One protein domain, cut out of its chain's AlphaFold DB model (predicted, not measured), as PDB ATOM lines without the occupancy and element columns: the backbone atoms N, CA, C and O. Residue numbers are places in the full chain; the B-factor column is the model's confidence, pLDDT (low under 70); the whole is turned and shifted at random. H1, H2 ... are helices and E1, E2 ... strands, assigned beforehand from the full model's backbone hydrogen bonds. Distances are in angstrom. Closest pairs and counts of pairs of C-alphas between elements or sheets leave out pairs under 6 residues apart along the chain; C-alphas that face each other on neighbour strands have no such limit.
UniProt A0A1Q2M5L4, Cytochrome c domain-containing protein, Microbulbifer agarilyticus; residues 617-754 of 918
ATOM      1  N   ILE A 617      -9.567  36.858  49.129       86.50
ATOM      2  CA  ILE A 617     -10.120  35.554  48.757       86.50
ATOM      3  C   ILE A 617      -9.994  34.561  49.919       86.50
ATOM      4  O   ILE A 617     -10.761  33.601  50.003       86.50
ATOM      5  N   LEU A 618      -9.010  34.778  50.797       86.38
ATOM      6  CA  LEU A 618      -8.784  33.999  52.005       86.38
ATOM      7  C   LEU A 618      -8.953  34.908  53.222       86.38
ATOM      8  O   LEU A 618      -8.435  36.025  53.235       86.38
ATOM      9  N   GLU A 619      -9.593  34.402  54.264       81.06
ATOM     10  CA  GLU A 619      -9.756  35.114  55.531       81.06
ATOM     11  C   GLU A 619      -9.251  34.254  56.691       81.06
ATOM     12  O   GLU A 619      -9.220  33.023  56.613       81.06
ATOM     13  N   ARG A 620      -8.817  34.907  57.772       78.31
ATOM     14  CA  ARG A 620      -8.703  34.263  59.085       78.31
ATOM     15  C   ARG A 620     -10.019  34.484  59.816       78.31
ATOM     16  O   ARG A 620     -10.478  35.613  59.809       78.31
ATOM     17  N   MET A 621     -10.582  33.454  60.440       74.25
ATOM     18  CA  MET A 621     -11.732  33.575  61.348       74.25
ATOM     19  C   MET A 621     -11.404  32.977  62.705       74.25
ATOM     20  O   MET A 621     -10.607  32.036  62.806       74.25
ATOM     21  N   ASN A 622     -12.064  33.489  63.738       71.56
ATOM     22  CA  ASN A 622     -12.205  32.751  64.983       71.56
ATOM     23  C   ASN A 622     -13.248  31.640  64.794       71.56
ATOM     24  O   ASN A 622     -14.362  31.873  64.333       71.56
ATOM     25  N   THR A 623     -12.886  30.422  65.164       71.56
ATOM     26  CA  THR A 623     -13.837  29.339  65.408       71.56
ATOM     27  C   THR A 623     -14.105  29.272  66.907       71.56
ATOM     28  O   THR A 623     -13.465  29.970  67.701       71.56
ATOM     29  N   PHE A 624     -15.049  28.438  67.331       69.00
ATOM     30  CA  PHE A 624     -15.355  28.293  68.755       69.00
ATOM     31  C   PHE A 624     -14.149  27.870  69.612       69.00
ATOM     32  O   PHE A 624     -14.109  28.187  70.802       69.00
ATOM     33  N   GLU A 625     -13.170  27.159  69.043       67.88
ATOM     34  CA  GLU A 625     -12.021  26.629  69.792       67.88
ATOM     35  C   GLU A 625     -10.656  27.167  69.349       67.88
ATOM     36  O   GLU A 625      -9.705  27.129  70.136       67.88
ATOM     37  N   ASN A 626     -10.513  27.635  68.108       70.00
ATOM     38  CA  ASN A 626      -9.228  28.065  67.557       70.00
ATOM     39  C   ASN A 626      -9.378  29.143  66.474       70.00
ATOM     40  O   ASN A 626     -10.447  29.703  66.272       70.00
ATOM     41  N   GLN A 627      -8.278  29.486  65.805       74.81
ATOM     42  CA  GLN A 627      -8.292  30.354  64.630       74.81
ATOM     43  C   GLN A 627      -8.074  29.503  63.385       74.81
ATOM     44  O   GLN A 627      -7.280  28.567  63.410       74.81
ATOM     45  N   GLY A 628      -8.781  29.814  62.302       76.81
ATOM     46  CA  GLY A 628      -8.709  29.075  61.046       76.81
ATOM     47  C   GLY A 628      -8.490  30.003  59.861       76.81
ATOM     48  O   GLY A 628      -9.087  31.072  59.800       76.81
ATOM     49  N   VAL A 629      -7.664  29.601  58.891       81.62
ATOM     50  CA  VAL A 629      -7.687  30.218  57.550       81.62
ATOM     51  C   VAL A 629      -8.757  29.522  56.721       81.62
ATOM     52  O   VAL A 629      -8.719  28.296  56.662       81.62
ATOM     53  N   TYR A 630      -9.632  30.242  56.027       83.94
ATOM     54  CA  TYR A 630     -10.724  29.685  55.217       83.94
ATOM     55  C   TYR A 630     -10.930  30.466  53.909       83.94
ATOM     56  O   TYR A 630     -10.240  31.450  53.635       83.94
ATOM     57  N   ASP A 631     -11.826  29.962  53.062       89.62
ATOM     58  CA  ASP A 631     -12.223  30.610  51.812       89.62
ATOM     59  C   ASP A 631     -13.286  31.677  52.142       89.62
ATOM     60  O   ASP A 631     -14.347  31.331  52.658       89.62
ATOM     61  N   ALA A 632     -13.021  32.956  51.854       87.00
ATOM     62  CA  ALA A 632     -13.927  34.058  52.203       87.00
ATOM     63  C   ALA A 632     -15.343  33.828  51.640       87.00
ATOM     64  O   ALA A 632     -15.488  33.422  50.484       87.00
ATOM     65  N   GLY A 633     -16.390  34.070  52.437       87.94
ATOM     66  CA  GLY A 633     -17.787  33.833  52.044       87.94
ATOM     67  C   GLY A 633     -18.239  32.363  52.066       87.94
ATOM     68  O   GLY A 633     -19.301  32.043  51.526       87.94
ATOM     69  N   PHE A 634     -17.447  31.465  52.656       90.31
ATOM     70  CA  PHE A 634     -17.839  30.089  52.952       90.31
ATOM     71  C   PHE A 634     -17.793  29.872  54.457       90.31
ATOM     72  O   PHE A 634     -16.777  30.162  55.076       90.31
ATOM     73  N   TYR A 635     -18.852  29.300  55.026       87.00
ATOM     74  CA  TYR A 635     -18.951  29.079  56.469       87.00
ATOM     75  C   TYR A 635     -19.504  27.691  56.763       87.00
ATOM     76  O   TYR A 635     -20.345  27.163  56.029       87.00
ATOM     77  N   ASN A 636     -19.021  27.079  57.839       83.75
ATOM     78  CA  ASN A 636     -19.661  25.906  58.412       83.75
ATOM     79  C   ASN A 636     -20.514  26.373  59.586       83.75
ATOM     80  O   ASN A 636     -19.983  26.881  60.570       83.75
ATOM     81  N   ILE A 637     -21.826  26.194  59.453       79.56
ATOM     82  CA  ILE A 637     -22.814  26.562  60.472       79.56
ATOM     83  C   ILE A 637     -23.475  25.344  61.118       79.56
ATOM     84  O   ILE A 637     -24.519  25.467  61.743       79.56
ATOM     85  N   ALA A 638     -22.892  24.157  60.924       74.25
ATOM     86  CA  ALA A 638     -23.398  22.893  61.440       74.25
ATOM     87  C   ALA A 638     -24.852  22.566  61.034       74.25
ATOM     88  O   ALA A 638     -25.542  21.893  61.787       74.25
ATOM     89  N   ILE A 639     -25.312  22.954  59.829       76.19
ATOM     90  CA  ILE A 639     -26.581  22.426  59.265       76.19
ATOM     91  C   ILE A 639     -26.542  20.897  59.166       76.19
ATOM     92  O   ILE A 639     -27.567  20.238  59.293       76.19
ATOM     93  N   ARG A 640     -25.356  20.333  58.913       73.00
ATOM     94  CA  ARG A 640     -25.105  18.893  58.878       73.00
ATOM     95  C   ARG A 640     -23.778  18.565  59.551       73.00
ATOM     96  O   ARG A 640     -22.877  19.413  59.550       73.00
ATOM     97  N   PRO A 641     -23.600  17.338  60.071       71.25
ATOM     98  CA  PRO A 641     -22.302  16.905  60.553       71.25
ATOM     99  C   PRO A 641     -21.259  16.979  59.435       71.25
ATOM    100  O   PRO A 641     -21.432  16.428  58.350       71.25
ATOM    101  N   THR A 642     -20.125  17.610  59.732       75.06
ATOM    102  CA  THR A 642     -19.024  17.845  58.789       75.06
ATOM    103  C   THR A 642     -18.558  16.597  58.028       75.06
ATOM    104  O   THR A 642     -18.085  16.701  56.903       75.06
ATOM    105  N   GLY A 643     -18.647  15.413  58.642       71.75
ATOM    106  CA  GLY A 643     -18.231  14.157  58.013       71.75
ATOM    107  C   GLY A 643     -19.182  13.631  56.933       71.75
ATOM    108  O   GLY A 643     -18.788  12.731  56.200       71.75
ATOM    109  N   GLU A 644     -20.408  14.148  56.839       73.00
ATOM    110  CA  GLU A 644     -21.398  13.707  55.842       73.00
ATOM    111  C   GLU A 644     -21.258  14.445  54.518       73.00
ATOM    112  O   GLU A 644     -21.532  13.886  53.461       73.00
ATOM    113  N   ASP A 645     -20.817  15.698  54.587       82.06
ATOM    114  CA  ASP A 645     -20.545  16.510  53.422       82.06
ATOM    115  C   ASP A 645     -19.369  17.446  53.710       82.06
ATOM    116  O   ASP A 645     -19.457  18.411  54.471       82.06
ATOM    117  N   LEU A 646     -18.235  17.134  53.084       85.88
ATOM    118  CA  LEU A 646     -17.004  17.891  53.251       85.88
ATOM    119  C   LEU A 646     -17.056  19.249  52.543       85.88
ATOM    120  O   LEU A 646     -16.280  20.134  52.914       85.88
ATOM    121  N   SER A 647     -17.954  19.436  51.568       90.56
ATOM    122  CA  SER A 647     -18.056  20.654  50.759       90.56
ATOM    123  C   SER A 647     -16.690  21.087  50.187       90.56
ATOM    124  O   SER A 647     -15.992  20.256  49.607       90.56
ATOM    125  N   VAL A 648     -16.252  22.342  50.371       91.75
ATOM    126  CA  VAL A 648     -14.921  22.836  49.940       91.75
ATOM    127  C   VAL A 648     -13.741  22.073  50.564       91.75
ATOM    128  O   VAL A 648     -12.610  22.171  50.083       91.75
ATOM    129  N   GLY A 649     -13.968  21.310  51.636       89.00
ATOM    130  CA  GLY A 649     -12.969  20.422  52.229       89.00
ATOM    131  C   GLY A 649     -12.617  19.216  51.352       89.00
ATOM    132  O   GLY A 649     -11.551  18.614  51.541       89.00
ATOM    133  N   ASP A 650     -13.480  18.882  50.389       90.00
ATOM    134  CA  ASP A 650     -13.286  17.773  49.460       90.00
ATOM    135  C   ASP A 650     -12.229  18.085  48.378       90.00
ATOM    136  O   ASP A 650     -11.588  19.144  48.343       90.00
ATOM    137  N   ASN A 651     -11.999  17.116  47.498       91.06
ATOM    138  CA  ASN A 651     -11.051  17.180  46.399       91.06
ATOM    139  C   ASN A 651     -11.701  16.794  45.072       91.06
ATOM    140  O   ASN A 651     -12.768  16.190  45.019       91.06
ATOM    141  N   ILE A 652     -11.035  17.159  43.984       89.75
ATOM    142  CA  ILE A 652     -11.477  16.862  42.629       89.75
ATOM    143  C   ILE A 652     -10.291  16.484  41.751       89.75
ATOM    144  O   ILE A 652      -9.153  16.881  42.004       89.75
ATOM    145  N   THR A 653     -10.559  15.692  40.718       89.38
ATOM    146  CA  THR A 653      -9.554  15.244  39.753       89.38
ATOM    147  C   THR A 653      -9.617  16.114  38.498       89.38
ATOM    148  O   THR A 653     -10.690  16.338  37.948       89.38
ATOM    149  N   THR A 654      -8.466  16.622  38.063       88.50
ATOM    150  CA  THR A 654      -8.288  17.384  36.813       88.50
ATOM    151  C   THR A 654      -8.349  16.483  35.580       88.50
ATOM    152  O   THR A 654      -8.229  15.262  35.690       88.50
ATOM    153  N   THR A 655      -8.442  17.080  34.389       82.12
ATOM    154  CA  THR A 655      -8.514  16.354  33.106       82.12
ATOM    155  C   THR A 655      -7.378  15.329  32.917       82.12
ATOM    156  O   THR A 655      -7.591  14.265  32.338       82.12
ATOM    157  N   ASN A 656      -6.181  15.595  33.455       84.06
ATOM    158  CA  ASN A 656      -5.016  14.704  33.356       84.06
ATOM    159  C   ASN A 656      -4.802  13.787  34.579       84.06
ATOM    160  O   ASN A 656      -3.742  13.174  34.708       84.06
ATOM    161  N   GLY A 657      -5.780  13.681  35.484       85.56
ATOM    162  CA  GLY A 657      -5.728  12.754  36.621       85.56
ATOM    163  C   GLY A 657      -5.064  13.299  37.891       85.56
ATOM    164  O   GLY A 657      -4.962  12.574  38.879       85.56
ATOM    165  N   GLY A 658      -4.620  14.560  37.908       90.25
ATOM    166  CA  GLY A 658      -4.103  15.197  39.123       90.25
ATOM    167  C   GLY A 658      -5.235  15.553  40.087       90.25
ATOM    168  O   GLY A 658      -6.209  16.175  39.671       90.25
ATOM    169  N   VAL A 659      -5.100  15.190  41.363       92.62
ATOM    170  CA  VAL A 659      -6.066  15.502  42.431       92.62
ATOM    171  C   VAL A 659      -5.726  16.841  43.073       92.62
ATOM    172  O   VAL A 659      -4.590  17.046  43.496       92.62
ATOM    173  N   ILE A 660      -6.705  17.733  43.186       92.25
ATOM    174  CA  ILE A 660      -6.585  19.084  43.748       92.25
ATOM    175  C   ILE A 660      -7.688  19.330  44.790       92.25
ATOM    176  O   ILE A 660      -8.779  18.772  44.666       92.25
ATOM    177  N   PRO A 661      -7.441  20.133  45.839       91.81
ATOM    178  CA  PRO A 661      -8.483  20.475  46.801       91.81
ATOM    179  C   PRO A 661      -9.480  21.473  46.197       91.81
ATOM    180  O   PRO A 661      -9.110  22.295  45.354       91.81
ATOM    181  N   LEU A 662     -10.726  21.451  46.672       92.44
ATOM    182  CA  LEU A 662     -11.717  22.467  46.305       92.44
ATOM    183  C   LEU A 662     -11.446  23.808  47.007       92.44
ATOM    184  O   LEU A 662     -11.468  24.858  46.354       92.44
ATOM    185  N   SER A 663     -11.085  23.761  48.295       91.31
ATOM    186  CA  SER A 663     -10.700  24.938  49.081       91.31
ATOM    187  C   SER A 663      -9.475  25.652  48.500       91.31
ATOM    188  O   SER A 663      -8.378  25.086  48.403       91.31
ATOM    189  N   LYS A 664      -9.645  26.944  48.208       90.38
ATOM    190  CA  LYS A 664      -8.596  27.883  47.789       90.38
ATOM    191  C   LYS A 664      -7.540  28.047  48.866       90.38
ATOM    192  O   LYS A 664      -6.348  28.051  48.569       90.38
ATOM    193  N   ALA A 665      -7.946  28.114  50.125       88.12
ATOM    194  CA  ALA A 665      -7.005  28.204  51.222       88.12
ATOM    195  C   ALA A 665      -6.140  26.926  51.328       88.12
ATOM    196  O   ALA A 665      -4.992  26.974  51.772       88.12
ATOM    197  N   LYS A 666      -6.659  25.753  50.916       88.69
ATOM    198  CA  LYS A 666      -5.908  24.480  50.963       88.69
ATOM    199  C   LYS A 666      -4.982  24.408  49.771       88.69
ATOM    200  O   LYS A 666      -3.824  24.046  49.919       88.69
ATOM    201  N   LEU A 667      -5.460  24.855  48.617       90.31
ATOM    202  CA  LEU A 667      -4.640  25.056  47.434       90.31
ATOM    203  C   LEU A 667      -3.440  25.981  47.726       90.31
ATOM    204  O   LEU A 667      -2.312  25.616  47.410       90.31
ATOM    205  N   ALA A 668      -3.653  27.104  48.423       88.12
ATOM    206  CA  ALA A 668      -2.590  28.028  48.836       88.12
ATOM    207  C   ALA A 668      -1.522  27.356  49.723       88.12
ATOM    208  O   ALA A 668      -0.324  27.565  49.524       88.12
ATOM    209  N   GLN A 669      -1.948  26.516  50.671       85.94
ATOM    210  CA  GLN A 669      -1.052  25.707  51.501       85.94
ATOM    211  C   GLN A 669      -0.232  24.726  50.659       85.94
ATOM    212  O   GLN A 669       0.992  24.703  50.757       85.94
ATOM    213  N   LEU A 670      -0.887  23.954  49.787       87.25
ATOM    214  CA  LEU A 670      -0.212  22.961  48.945       87.25
ATOM    215  C   LEU A 670       0.788  23.604  47.962       87.25
ATOM    216  O   LEU A 670       1.756  22.970  47.552       87.25
ATOM    217  N   MET A 671       0.581  24.871  47.608       87.88
ATOM    218  CA  MET A 671       1.471  25.653  46.748       87.88
ATOM    219  C   MET A 671       2.594  26.381  47.507       87.88
ATOM    220  O   MET A 671       3.387  27.096  46.893       87.88
ATOM    221  N   GLY A 672       2.677  26.221  48.831       83.19
ATOM    222  CA  GLY A 672       3.702  26.845  49.670       83.19
ATOM    223  C   GLY A 672       3.495  28.342  49.923       83.19
ATOM    224  O   GLY A 672       4.426  29.012  50.366       83.19
ATOM    225  N   MET A 673       2.298  28.878  49.646       81.94
ATOM    226  CA  MET A 673       1.921  30.251  50.017       81.94
ATOM    227  C   MET A 673       1.593  30.356  51.510       81.94
ATOM    228  O   MET A 673       1.822  31.396  52.123       81.94
ATOM    229  N   LEU A 674       1.077  29.268  52.087       81.94
ATOM    230  CA  LEU A 674       0.876  29.075  53.522       81.94
ATOM    231  C   LEU A 674       1.777  27.920  54.000       81.94
ATOM    232  O   LEU A 674       2.101  27.041  53.198       81.94
ATOM    233  N   PRO A 675       2.208  27.899  55.274       77.75
ATOM    234  CA  PRO A 675       3.050  26.823  55.789       77.75
ATOM    235  C   PRO A 675       2.319  25.474  55.782       77.75
ATOM    236  O   PRO A 675       1.101  25.420  55.882       77.75
ATOM    237  N   GLY A 676       3.063  24.372  55.702       77.00
ATOM    238  CA  GLY A 676       2.521  23.010  55.763       77.00
ATOM    239  C   GLY A 676       3.014  22.114  54.630       77.00
ATOM    240  O   GLY A 676       3.457  22.594  53.588       77.00
ATOM    241  N   ASP A 677       2.962  20.804  54.857       72.62
ATOM    242  CA  ASP A 677       3.387  19.801  53.877       72.62
ATOM    243  C   ASP A 677       2.238  19.403  52.931       72.62
ATOM    244  O   ASP A 677       1.074  19.699  53.189       72.62
ATOM    245  N   LEU A 678       2.569  18.694  51.843       75.06
ATOM    246  CA  LEU A 678       1.617  18.020  50.950       75.06
ATOM    247  C   LEU A 678       1.249  16.632  51.527       75.06
ATOM    248  O   LEU A 678       2.026  15.691  51.331       75.06
ATOM    249  N   PRO A 679       0.114  16.446  52.232       82.56
ATOM    250  CA  PRO A 679      -0.319  15.117  52.658       82.56
ATOM    251  C   PRO A 679      -0.930  14.328  51.489       82.56
ATOM    252  O   PRO A 679      -1.346  14.903  50.484       82.56
ATOM    253  N   ALA A 680      -1.068  13.009  51.644       80.88
ATOM    254  CA  ALA A 680      -1.905  12.207  50.751       80.88
ATOM    255  C   ALA A 680      -3.364  12.737  50.743       80.88
ATOM    256  O   ALA A 680      -3.842  13.186  51.790       80.88
ATOM    257  N   PRO A 681      -4.091  12.697  49.607       87.81
ATOM    258  CA  PRO A 681      -3.707  12.125  48.309       87.81
ATOM    259  C   PRO A 681      -2.899  13.073  47.394       87.81
ATOM    260  O   PRO A 681      -2.738  12.787  46.211       87.81
ATOM    261  N   TYR A 682      -2.395  14.205  47.899       89.19
ATOM    262  CA  TYR A 682      -1.767  15.250  47.077       89.19
ATOM    263  C   TYR A 682      -0.271  15.031  46.793       89.19
ATOM    264  O   TYR A 682       0.420  15.919  46.291       89.19
ATOM    265  N   ASP A 683       0.269  13.860  47.125       88.06
ATOM    266  CA  ASP A 683       1.691  13.542  47.030       88.06
ATOM    267  C   ASP A 683       2.094  12.834  45.721       88.06
ATOM    268  O   ASP A 683       3.294  12.601  45.500       88.06
ATOM    269  N   SER A 684       1.141  12.554  44.826       91.50
ATOM    270  CA  SER A 684       1.386  11.936  43.516       91.50
ATOM    271  C   SER A 684       2.179  12.846  42.554       91.50
ATOM    272  O   SER A 684       2.142  14.078  42.677       91.50
ATOM    273  N   PRO A 685       2.925  12.278  41.581       92.56
ATOM    274  CA  PRO A 685       3.600  13.055  40.538       92.56
ATOM    275  C   PRO A 685       2.645  13.928  39.715       92.56
ATOM    276  O   PRO A 685       2.968  15.081  39.428       92.56
ATOM    277  N   GLU A 686       1.476  13.393  39.365       92.44
ATOM    278  CA  GLU A 686       0.454  14.066  38.563       92.44
ATOM    279  C   GLU A 686      -0.105  15.280  39.314       92.44
ATOM    280  O   GLU A 686      -0.121  16.386  38.772       92.44
ATOM    281  N   THR A 687      -0.461  15.117  40.595       93.00
ATOM    282  CA  THR A 687      -0.916  16.230  41.440       93.00
ATOM    283  C   THR A 687       0.160  17.299  41.590       93.00
ATOM    284  O   THR A 687      -0.123  18.481  41.406       93.00
ATOM    285  N   LYS A 688       1.410  16.916  41.876       92.38
ATOM    286  CA  LYS A 688       2.515  17.879  42.019       92.38
ATOM    287  C   LYS A 688       2.749  18.685  40.744       92.38
ATOM    288  O   LYS A 688       3.014  19.881  40.826       92.38
ATOM    289  N   ALA A 689       2.638  18.050  39.577       93.06
ATOM    290  CA  ALA A 689       2.774  18.732  38.295       93.06
ATOM    291  C   ALA A 689       1.654  19.759  38.071       93.06
ATOM    292  O   ALA A 689       1.936  20.881  37.652       93.06
ATOM    293  N   VAL A 690       0.405  19.404  38.387       93.75
ATOM    294  CA  VAL A 690      -0.742  20.322  38.302       93.75
ATOM    295  C   VAL A 690      -0.583  21.492  39.275       93.75
ATOM    296  O   VAL A 690      -0.675  22.643  38.856       93.75
ATOM    297  N   LEU A 691      -0.264  21.225  40.546       92.50
ATOM    298  CA  LEU A 691      -0.047  22.264  41.561       92.50
ATOM    299  C   LEU A 691       1.056  23.247  41.152       92.50
ATOM    300  O   LEU A 691       0.892  24.454  41.321       92.50
ATOM    301  N   GLN A 692       2.152  22.751  40.566       91.88
ATOM    302  CA  GLN A 692       3.225  23.611  40.073       91.88
ATOM    303  C   GLN A 692       2.755  24.507  38.919       91.88
ATOM    304  O   GLN A 692       3.041  25.699  38.936       91.88
ATOM    305  N   LYS A 693       1.992  23.977  37.952       92.44
ATOM    306  CA  LYS A 693       1.434  24.785  36.850       92.44
ATOM    307  C   LYS A 693       0.505  25.888  37.361       92.44
ATOM    308  O   LYS A 693       0.560  27.010  36.858       92.44
ATOM    309  N   ILE A 694      -0.326  25.584  38.360       92.56
ATOM    310  CA  ILE A 694      -1.201  26.578  39.000       92.56
ATOM    311  C   ILE A 694      -0.348  27.655  39.688       92.56
ATOM    312  O   ILE A 694      -0.584  28.843  39.479       92.56
ATOM    313  N   ALA A 695       0.679  27.260  40.450       90.50
ATOM    314  CA  ALA A 695       1.603  28.186  41.108       90.50
ATOM    315  C   ALA A 695       2.321  29.111  40.127       90.50
ATOM    316  O   ALA A 695       2.322  30.328  40.321       90.50
ATOM    317  N   ASP A 696       2.859  28.548  39.051       90.19
ATOM    318  CA  ASP A 696       3.535  29.307  38.006       90.19
ATOM    319  C   ASP A 696       2.568  30.303  37.345       90.19
ATOM    320  O   ASP A 696       2.932  31.456  37.121       90.19
ATOM    321  N   SER A 697       1.315  29.900  37.102       88.81
ATOM    322  CA  SER A 697       0.288  30.752  36.482       88.81
ATOM    323  C   SER A 697      -0.185  31.884  37.402       88.81
ATOM    324  O   SER A 697      -0.440  32.990  36.937       88.81
ATOM    325  N   LEU A 698      -0.285  31.663  38.714       88.50
ATOM    326  CA  LEU A 698      -0.634  32.734  39.659       88.50
ATOM    327  C   LEU A 698       0.509  33.742  39.856       88.50
ATOM    328  O   LEU A 698       0.258  34.909  40.143       88.50
ATOM    329  N   GLN A 699       1.763  33.308  39.706       82.88
ATOM    330  CA  GLN A 699       2.946  34.168  39.852       82.88
ATOM    331  C   GLN A 699       3.387  34.826  38.535       82.88
ATOM    332  O   GLN A 699       4.191  35.763  38.543       82.88
ATOM    333  N   ALA A 700       2.887  34.339  37.399       79.75
ATOM    334  CA  ALA A 700       3.205  34.867  36.084       79.75
ATOM    335  C   ALA A 700       2.664  36.297  35.893       79.75
ATOM    336  O   ALA A 700       1.585  36.668  36.352       79.75
ATOM    337  N   GLY A 701       3.433  37.125  35.181       65.31
ATOM    338  CA  GLY A 701       2.998  38.468  34.799       65.31
ATOM    339  C   GLY A 701       1.940  38.446  33.689       65.31
ATOM    340  O   GLY A 701       1.845  37.484  32.927       65.31
ATOM    341  N   VAL A 702       1.211  39.558  33.552       60.09
ATOM    342  CA  VAL A 702       0.099  39.748  32.594       60.09
ATOM    343  C   VAL A 702       0.435  39.275  31.172       60.09
ATOM    344  O   VAL A 702      -0.333  38.547  30.560       60.09
ATOM    345  N   GLY A 703       1.624  39.615  30.663       58.34
ATOM    346  CA  GLY A 703       2.032  39.315  29.283       58.34
ATOM    347  C   GLY A 703       2.647  37.931  29.035       58.34
ATOM    348  O   GLY A 703       3.173  37.704  27.948       58.34
ATOM    349  N   VAL A 704       2.665  37.031  30.025       66.31
ATOM    350  CA  VAL A 704       3.261  35.683  29.897       66.31
ATOM    351  C   VAL A 704       2.333  34.562  30.385       66.31
ATOM    352  O   VAL A 704       2.805  33.466  30.668       66.31
ATOM    353  N   GLY A 705       1.022  34.823  30.447       67.50
ATOM    354  CA  GLY A 705      -0.002  33.812  30.749       67.50
ATOM    355  C   GLY A 705      -0.412  33.718  32.219       67.50
ATOM    356  O   GLY A 705      -0.930  32.683  32.629       67.50
ATOM    357  N   GLY A 706      -0.171  34.762  33.020       83.50
ATOM    358  CA  GLY A 706      -0.634  34.775  34.407       83.50
ATOM    359  C   GLY A 706      -2.144  34.960  34.545       83.50
ATOM    360  O   GLY A 706      -2.762  35.558  33.668       83.50
ATOM    361  N   VAL A 707      -2.738  34.525  35.658       89.25
ATOM    362  CA  VAL A 707      -4.184  34.697  35.918       89.25
ATOM    363  C   VAL A 707      -4.514  36.180  36.136       89.25
ATOM    364  O   VAL A 707      -3.951  36.824  37.023       89.25
ATOM    365  N   GLN A 708      -5.420  36.730  35.322       87.88
ATOM    366  CA  GLN A 708      -5.760  38.158  35.307       87.88
ATOM    367  C   GLN A 708      -7.228  38.414  35.635       87.88
ATOM    368  O   GLN A 708      -8.101  37.633  35.268       87.88
ATOM    369  N   ILE A 709      -7.499  39.573  36.233       88.38
ATOM    370  CA  ILE A 709      -8.841  40.153  36.361       88.38
ATOM    371  C   ILE A 709      -8.831  41.602  35.845       88.38
ATOM    372  O   ILE A 709      -7.785  42.255  35.889       88.38
ATOM    373  N   PRO A 710      -9.951  42.140  35.334       85.69
ATOM    374  CA  PRO A 710     -10.016  43.544  34.948       85.69
ATOM    375  C   PRO A 710      -9.993  44.454  36.185       85.69
ATOM    376  O   PRO A 710     -10.345  44.061  37.301       85.69
ATOM    377  N   THR A 711      -9.551  45.697  35.991       81.25
ATOM    378  CA  THR A 711      -9.363  46.643  37.098       81.25
ATOM    379  C   THR A 711     -10.693  47.153  37.654       81.25
ATOM    380  O   THR A 711     -10.855  47.213  38.872       81.25
ATOM    381  N   ALA A 712     -11.638  47.509  36.780       76.56
ATOM    382  CA  ALA A 712     -12.972  47.987  37.143       76.56
ATOM    383  C   ALA A 712     -13.962  47.765  35.980       76.56
ATOM    384  O   ALA A 712     -13.521  47.600  34.843       76.56
ATOM    385  N   PRO A 713     -15.287  47.828  36.204       71.38
ATOM    386  CA  PRO A 713     -16.270  47.613  35.137       71.38
ATOM    387  C   PRO A 713     -16.125  48.555  33.928       71.38
ATOM    388  O   PRO A 713     -16.371  48.156  32.798       71.38
ATOM    389  N   GLY A 714     -15.694  49.801  34.156       74.56
ATOM    390  CA  GLY A 714     -15.412  50.774  33.092       74.56
ATOM    391  C   GLY A 714     -13.949  50.821  32.638       74.56
ATOM    392  O   GLY A 714     -13.588  51.715  31.884       74.56
ATOM    393  N   ASN A 715     -13.085  49.936  33.141       81.56
ATOM    394  CA  ASN A 715     -11.667  49.892  32.794       81.56
ATOM    395  C   ASN A 715     -11.158  48.445  32.794       81.56
ATOM    396  O   ASN A 715     -10.820  47.875  33.837       81.56
ATOM    397  N   LEU A 716     -11.043  47.895  31.592       85.56
ATOM    398  CA  LEU A 716     -10.654  46.517  31.320       85.56
ATOM    399  C   LEU A 716      -9.138  46.295  31.297       85.56
ATOM    400  O   LEU A 716      -8.696  45.211  30.932       85.56
ATOM    401  N   THR A 717      -8.329  47.273  31.716       86.62
ATOM    402  CA  THR A 717      -6.887  47.048  31.919       86.62
ATOM    403  C   THR A 717      -6.677  45.870  32.866       86.62
ATOM    404  O   THR A 717      -7.260  45.847  33.960       86.62
ATOM    405  N   ALA A 718      -5.850  44.907  32.463       87.25
ATOM    406  CA  ALA A 718      -5.600  43.722  33.266       87.25
ATOM    407  C   ALA A 718      -4.764  44.029  34.517       87.25
ATOM    408  O   ALA A 718      -3.790  44.786  34.476       87.25
ATOM    409  N   LYS A 719      -5.132  43.397  35.636       86.75
ATOM    410  CA  LYS A 719      -4.322  43.321  36.855       86.75
ATOM    411  C   LYS A 719      -4.156  41.853  37.283       86.75
ATOM    412  O   LYS A 719      -5.107  41.079  37.127       86.75
ATOM    413  N   PRO A 720      -3.002  41.471  37.865       87.25
ATOM    414  CA  PRO A 720      -2.810  40.122  38.383       87.25
ATOM    415  C   PRO A 720      -3.861  39.767  39.435       87.25
ATOM    416  O   PRO A 720      -4.134  40.561  40.340       87.25
ATOM    417  N   PHE A 721      -4.427  38.568  39.330       87.62
ATOM    418  CA  PHE A 721      -5.243  37.995  40.391       87.62
ATOM    419  C   PHE A 721      -4.350  37.590  41.570       87.62
ATOM    420  O   PHE A 721      -3.310  36.959  41.382       87.62
ATOM    421  N   ALA A 722      -4.755  37.942  42.789       82.00
ATOM    422  CA  ALA A 722      -4.022  37.614  44.004       82.00
ATOM    423  C   ALA A 722      -4.886  36.745  44.924       82.00
ATOM    424  O   ALA A 722      -5.996  37.128  45.278       82.00
ATOM    425  N   MET A 723      -4.349  35.603  45.357       83.62
ATOM    426  CA  MET A 723      -4.901  34.835  46.479       83.62
ATOM    427  C   MET A 723      -4.343  35.394  47.793       83.62
ATOM    428  O   MET A 723      -3.477  34.790  48.425       83.62
ATOM    429  N   ASN A 724      -4.766  36.607  48.142       80.00
ATOM    430  CA  ASN A 724      -4.374  37.287  49.371       80.00
ATOM    431  C   ASN A 724      -5.168  36.782  50.584       80.00
ATOM    432  O   ASN A 724      -6.263  36.239  50.445       80.00
ATOM    433  N   LEU A 725      -4.579  36.980  51.765       79.12
ATOM    434  CA  LEU A 725      -5.154  36.674  53.070       79.12
ATOM    435  C   LEU A 725      -5.466  37.988  53.795       79.12
ATOM    436  O   LEU A 725      -4.549  38.794  53.961       79.12
ATOM    437  N   ALA A 726      -6.718  38.183  54.210       73.56
ATOM    438  CA  ALA A 726      -7.127  39.246  55.133       73.56
ATOM    439  C   ALA A 726      -7.359  38.692  56.543       73.56
ATOM    440  O   ALA A 726      -7.476  37.477  56.751       73.56
ATOM    441  N   CYS A 727      -7.413  39.591  57.521       63.97
ATOM    442  CA  CYS A 727      -7.727  39.249  58.900       63.97
ATOM    443  C   CYS A 727      -9.199  39.427  59.248       63.97
ATOM    444  O   CYS A 727      -9.857  40.337  58.753       63.97
ATOM    445  N   ASP A 728      -9.662  38.583  60.175       56.31
ATOM    446  CA  ASP A 728     -10.942  38.760  60.851       56.31
ATOM    447  C   ASP A 728     -11.023  40.177  61.441       56.31
ATOM    448  O   ASP A 728     -10.115  40.597  62.177       56.31
ATOM    449  N   PRO A 729     -12.102  40.905  61.164       49.25
ATOM    450  CA  PRO A 729     -12.345  42.192  61.775       49.25
ATOM    451  C   PRO A 729     -12.362  42.229  63.305       49.25
ATOM    452  O   PRO A 729     -11.920  43.216  63.906       49.25
ATOM    453  N   ASP A 730     -12.814  41.148  63.940       48.09
ATOM    454  CA  ASP A 730     -12.922  41.033  65.395       48.09
ATOM    455  C   ASP A 730     -11.565  40.779  66.074       48.09
ATOM    456  O   ASP A 730     -11.447  40.838  67.301       48.09
ATOM    457  N   MET A 731     -10.493  40.557  65.301       48.88
ATOM    458  CA  MET A 731      -9.140  40.381  65.842       48.88
ATOM    459  C   MET A 731      -8.426  41.690  66.212       48.88
ATOM    460  O   MET A 731      -7.378  41.655  66.867       48.88
ATOM    461  N   GLY A 732      -8.994  42.849  65.867       45.16
ATOM    462  CA  GLY A 732      -8.400  44.156  66.138       45.16
ATOM    463  C   GLY A 732      -7.130  44.436  65.316       45.16
ATOM    464  O   GLY A 732      -6.326  43.563  65.003       45.16
ATOM    465  N   ALA A 733      -6.907  45.711  64.992       42.47
ATOM    466  CA  ALA A 733      -5.939  46.179  63.989       42.47
ATOM    467  C   ALA A 733      -4.428  45.949  64.279       42.47
ATOM    468  O   ALA A 733      -3.591  46.593  63.648       42.47
ATOM    469  N   VAL A 734      -4.029  45.119  65.255       42.97
ATOM    470  CA  VAL A 734      -2.632  45.073  65.744       42.97
ATOM    471  C   VAL A 734      -1.874  43.768  65.461       42.97
ATOM    472  O   VAL A 734      -0.647  43.803  65.529       42.97
ATOM    473  N   VAL A 735      -2.490  42.639  65.088       45.88
ATOM    474  CA  VAL A 735      -1.707  41.404  64.838       45.88
ATOM    475  C   VAL A 735      -2.284  40.542  63.709       45.88
ATOM    476  O   VAL A 735      -2.821  39.464  63.938       45.88
ATOM    477  N   CYS A 736      -2.090  40.974  62.464       50.59
ATOM    478  CA  CYS A 736      -2.065  40.052  61.328       50.59
ATOM    479  C   CYS A 736      -0.652  39.498  61.189       50.59
ATOM    480  O   CYS A 736       0.184  40.068  60.485       50.59
ATOM    481  N   ASP A 737      -0.348  38.434  61.930       53.34
ATOM    482  CA  ASP A 737       0.918  37.729  61.772       53.34
ATOM    483  C   ASP A 737       0.885  36.943  60.445       53.34
ATOM    484  O   ASP A 737       0.078  36.021  60.308       53.34
ATOM    485  N   PRO A 738       1.731  37.270  59.446       51.06
ATOM    486  CA  PRO A 738       1.818  36.487  58.215       51.06
ATOM    487  C   PRO A 738       2.351  35.068  58.467       51.06
ATOM    488  O   PRO A 738       2.280  34.213  57.584       51.06
ATOM    489  N   THR A 739       2.896  34.793  59.656       57.78
ATOM    490  CA  THR A 739       3.235  33.444  60.098       57.78
ATOM    491  C   THR A 739       1.981  32.753  60.625       57.78
ATOM    492  O   THR A 739       1.767  32.641  61.823       57.78
ATOM    493  N   VAL A 740       1.125  32.290  59.705       69.06
ATOM    494  CA  VAL A 740      -0.009  31.414  60.041       69.06
ATOM    495  C   VAL A 740       0.538  30.189  60.793       69.06
ATOM    496  O   VAL A 740       1.310  29.426  60.203       69.06
ATOM    497  N   PRO A 741       0.211  29.984  62.079       70.12
ATOM    498  CA  PRO A 741       0.597  28.779  62.804       70.12
ATOM    499  C   PRO A 741       0.105  27.529  62.071       70.12
ATOM    500  O   PRO A 741      -0.981  27.527  61.498       70.12
ATOM    501  N   SER A 742       0.868  26.434  62.110       66.62
ATOM    502  CA  SER A 742       0.426  25.165  61.507       66.62
ATOM    503  C   SER A 742      -0.902  24.671  62.079       66.62
ATOM    504  O   SER A 742      -1.654  23.999  61.384       66.62
ATOM    505  N   ASP A 743      -1.176  25.020  63.335       63.84
ATOM    506  CA  ASP A 743      -2.368  24.611  64.074       63.84
ATOM    507  C   ASP A 743      -3.606  25.440  63.675       63.84
ATOM    508  O   ASP A 743      -4.730  24.984  63.875       63.84
ATOM    509  N   ASP A 744      -3.403  26.598  63.026       66.94
ATOM    510  CA  ASP A 744      -4.467  27.446  62.464       66.94
ATOM    511  C   ASP A 744      -4.894  26.990  61.055       66.94
ATOM    512  O   ASP A 744      -5.792  27.548  60.414       66.94
ATOM    513  N   LEU A 745      -4.240  25.954  60.531       65.81
ATOM    514  CA  LEU A 745      -4.601  25.300  59.278       65.81
ATOM    515  C   LEU A 745      -5.641  24.229  59.574       65.81
ATOM    516  O   LEU A 745      -5.422  23.030  59.385       65.81
ATOM    517  N   VAL A 746      -6.778  24.681  60.082       61.25
ATOM    518  CA  VAL A 746      -7.888  23.794  60.380       61.25
ATOM    519  C   VAL A 746      -8.490  23.269  59.074       61.25
ATOM    520  O   VAL A 746      -8.552  23.959  58.053       61.25
ATOM    521  N   LEU A 747      -8.902  22.003  59.081       63.12
ATOM    522  CA  LEU A 747      -9.561  21.351  57.955       63.12
ATOM    523  C   LEU A 747     -10.880  22.069  57.629       63.12
ATOM    524  O   LEU A 747     -11.805  22.010  58.419       63.12
ATOM    525  N   ARG A 748     -11.023  22.671  56.444       78.06
ATOM    526  CA  ARG A 748     -12.214  23.442  55.993       78.06
ATOM    527  C   ARG A 748     -13.395  22.572  55.565       78.06
ATOM    528  O   ARG A 748     -14.083  22.837  54.584       78.06
ATOM    529  N   ASN A 749     -13.589  21.473  56.274       82.50
ATOM    530  CA  ASN A 749     -14.628  20.509  55.974       82.50
ATOM    531  C   ASN A 749     -15.982  21.047  56.454       82.50
ATOM    532  O   ASN A 749     -16.081  21.570  57.571       82.50
ATOM    533  N   GLY A 750     -17.013  20.867  55.631       82.88
ATOM    534  CA  GLY A 750     -18.389  21.278  55.920       82.88
ATOM    535  C   GLY A 750     -18.648  22.774  55.731       82.88
ATOM    536  O   GLY A 750     -19.656  23.278  56.209       82.88
ATOM    537  N   PHE A 751     -17.737  23.498  55.074       89.44
ATOM    538  CA  PHE A 751     -17.898  24.922  54.777       89.44
ATOM    539  C   PHE A 751     -18.660  25.093  53.466       89.44
ATOM    540  O   PHE A 751     -18.209  24.628  52.419       89.44
ATOM    541  N   PHE A 752     -19.805  25.760  53.506       92.12
ATOM    542  CA  PHE A 752     -20.663  25.963  52.343       92.12
ATOM    543  C   PHE A 752     -20.710  27.435  51.970       92.12
ATOM    544  O   PHE A 752     -20.614  28.308  52.832       92.12
ATOM    545  N   LYS A 753     -20.860  27.700  50.672       93.44
ATOM    546  CA  LYS A 753     -21.032  29.056  50.149       93.44
ATOM    547  C   LYS A 753     -22.202  29.746  50.848       93.44
ATOM    548  O   LYS A 753     -23.282  29.165  50.906       93.44
ATOM    549  N   THR A 754     -22.046  30.995  51.272       91.62
ATOM    550  CA  THR A 754     -23.188  31.792  51.736       91.62
ATOM    551  C   THR A 754     -24.100  32.156  50.560       91.62
ATOM    552  O   THR A 754     -23.635  32.780  49.599       91.62
TER     553      THR A 754
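This is residues 617 to 754 of the 918 residues of the protein "Cytochrome c domain-containing protein" of Microbulbifer agarilyticus (UniProt A0A1Q2M5L4). Little regular structure: three separate strand hairpins and two helices, with short H1 in the middle beside hairpin E1-E2, long H2 beside E4, hairpin E5-E6 beyond the last residues of H2, and long stretches with no named element at residues 632 to 650, 671 to 684 and 721 to 754. The 138 printed residues run E1 E2 E3 E4 H1 H2 E5 E6, mixed, with 49 in named elements; each sheet is antiparallel. The whole is compact, radius of gyration of the C-alphas 16.2 A, spanning 45 by 39 by 28 A.

E1 is residues 618 to 622, from C-alpha (-8.784, 33.999, 52.005); E2 627 to 631; E3 651 to 653; E4 659 to 661; H1 664 to 670; H2 685 to 699, 21.1 A; E5 708 to 712; E6 715 to 720, ending at (-2.810, 40.122, 38.383).

Within hydrogen-bond range are N 621 and O 628 of hairpin E1-E2, 2.9 A, N 660 and O 652 of E3-E4, 2.8 A, and N 719 and O 709 of E5-E6, 2.9 A. The closest C-alphas of E2 and H1, Tyr 630 and Ala 665, are 5.7 A apart. In H1 and H2 every O i to N i+4 pair is within range.

The printed part has no cut. Links E2 to E3 and H1 to H2 are long. Residues 727 to 740 are among those under pLDDT 70.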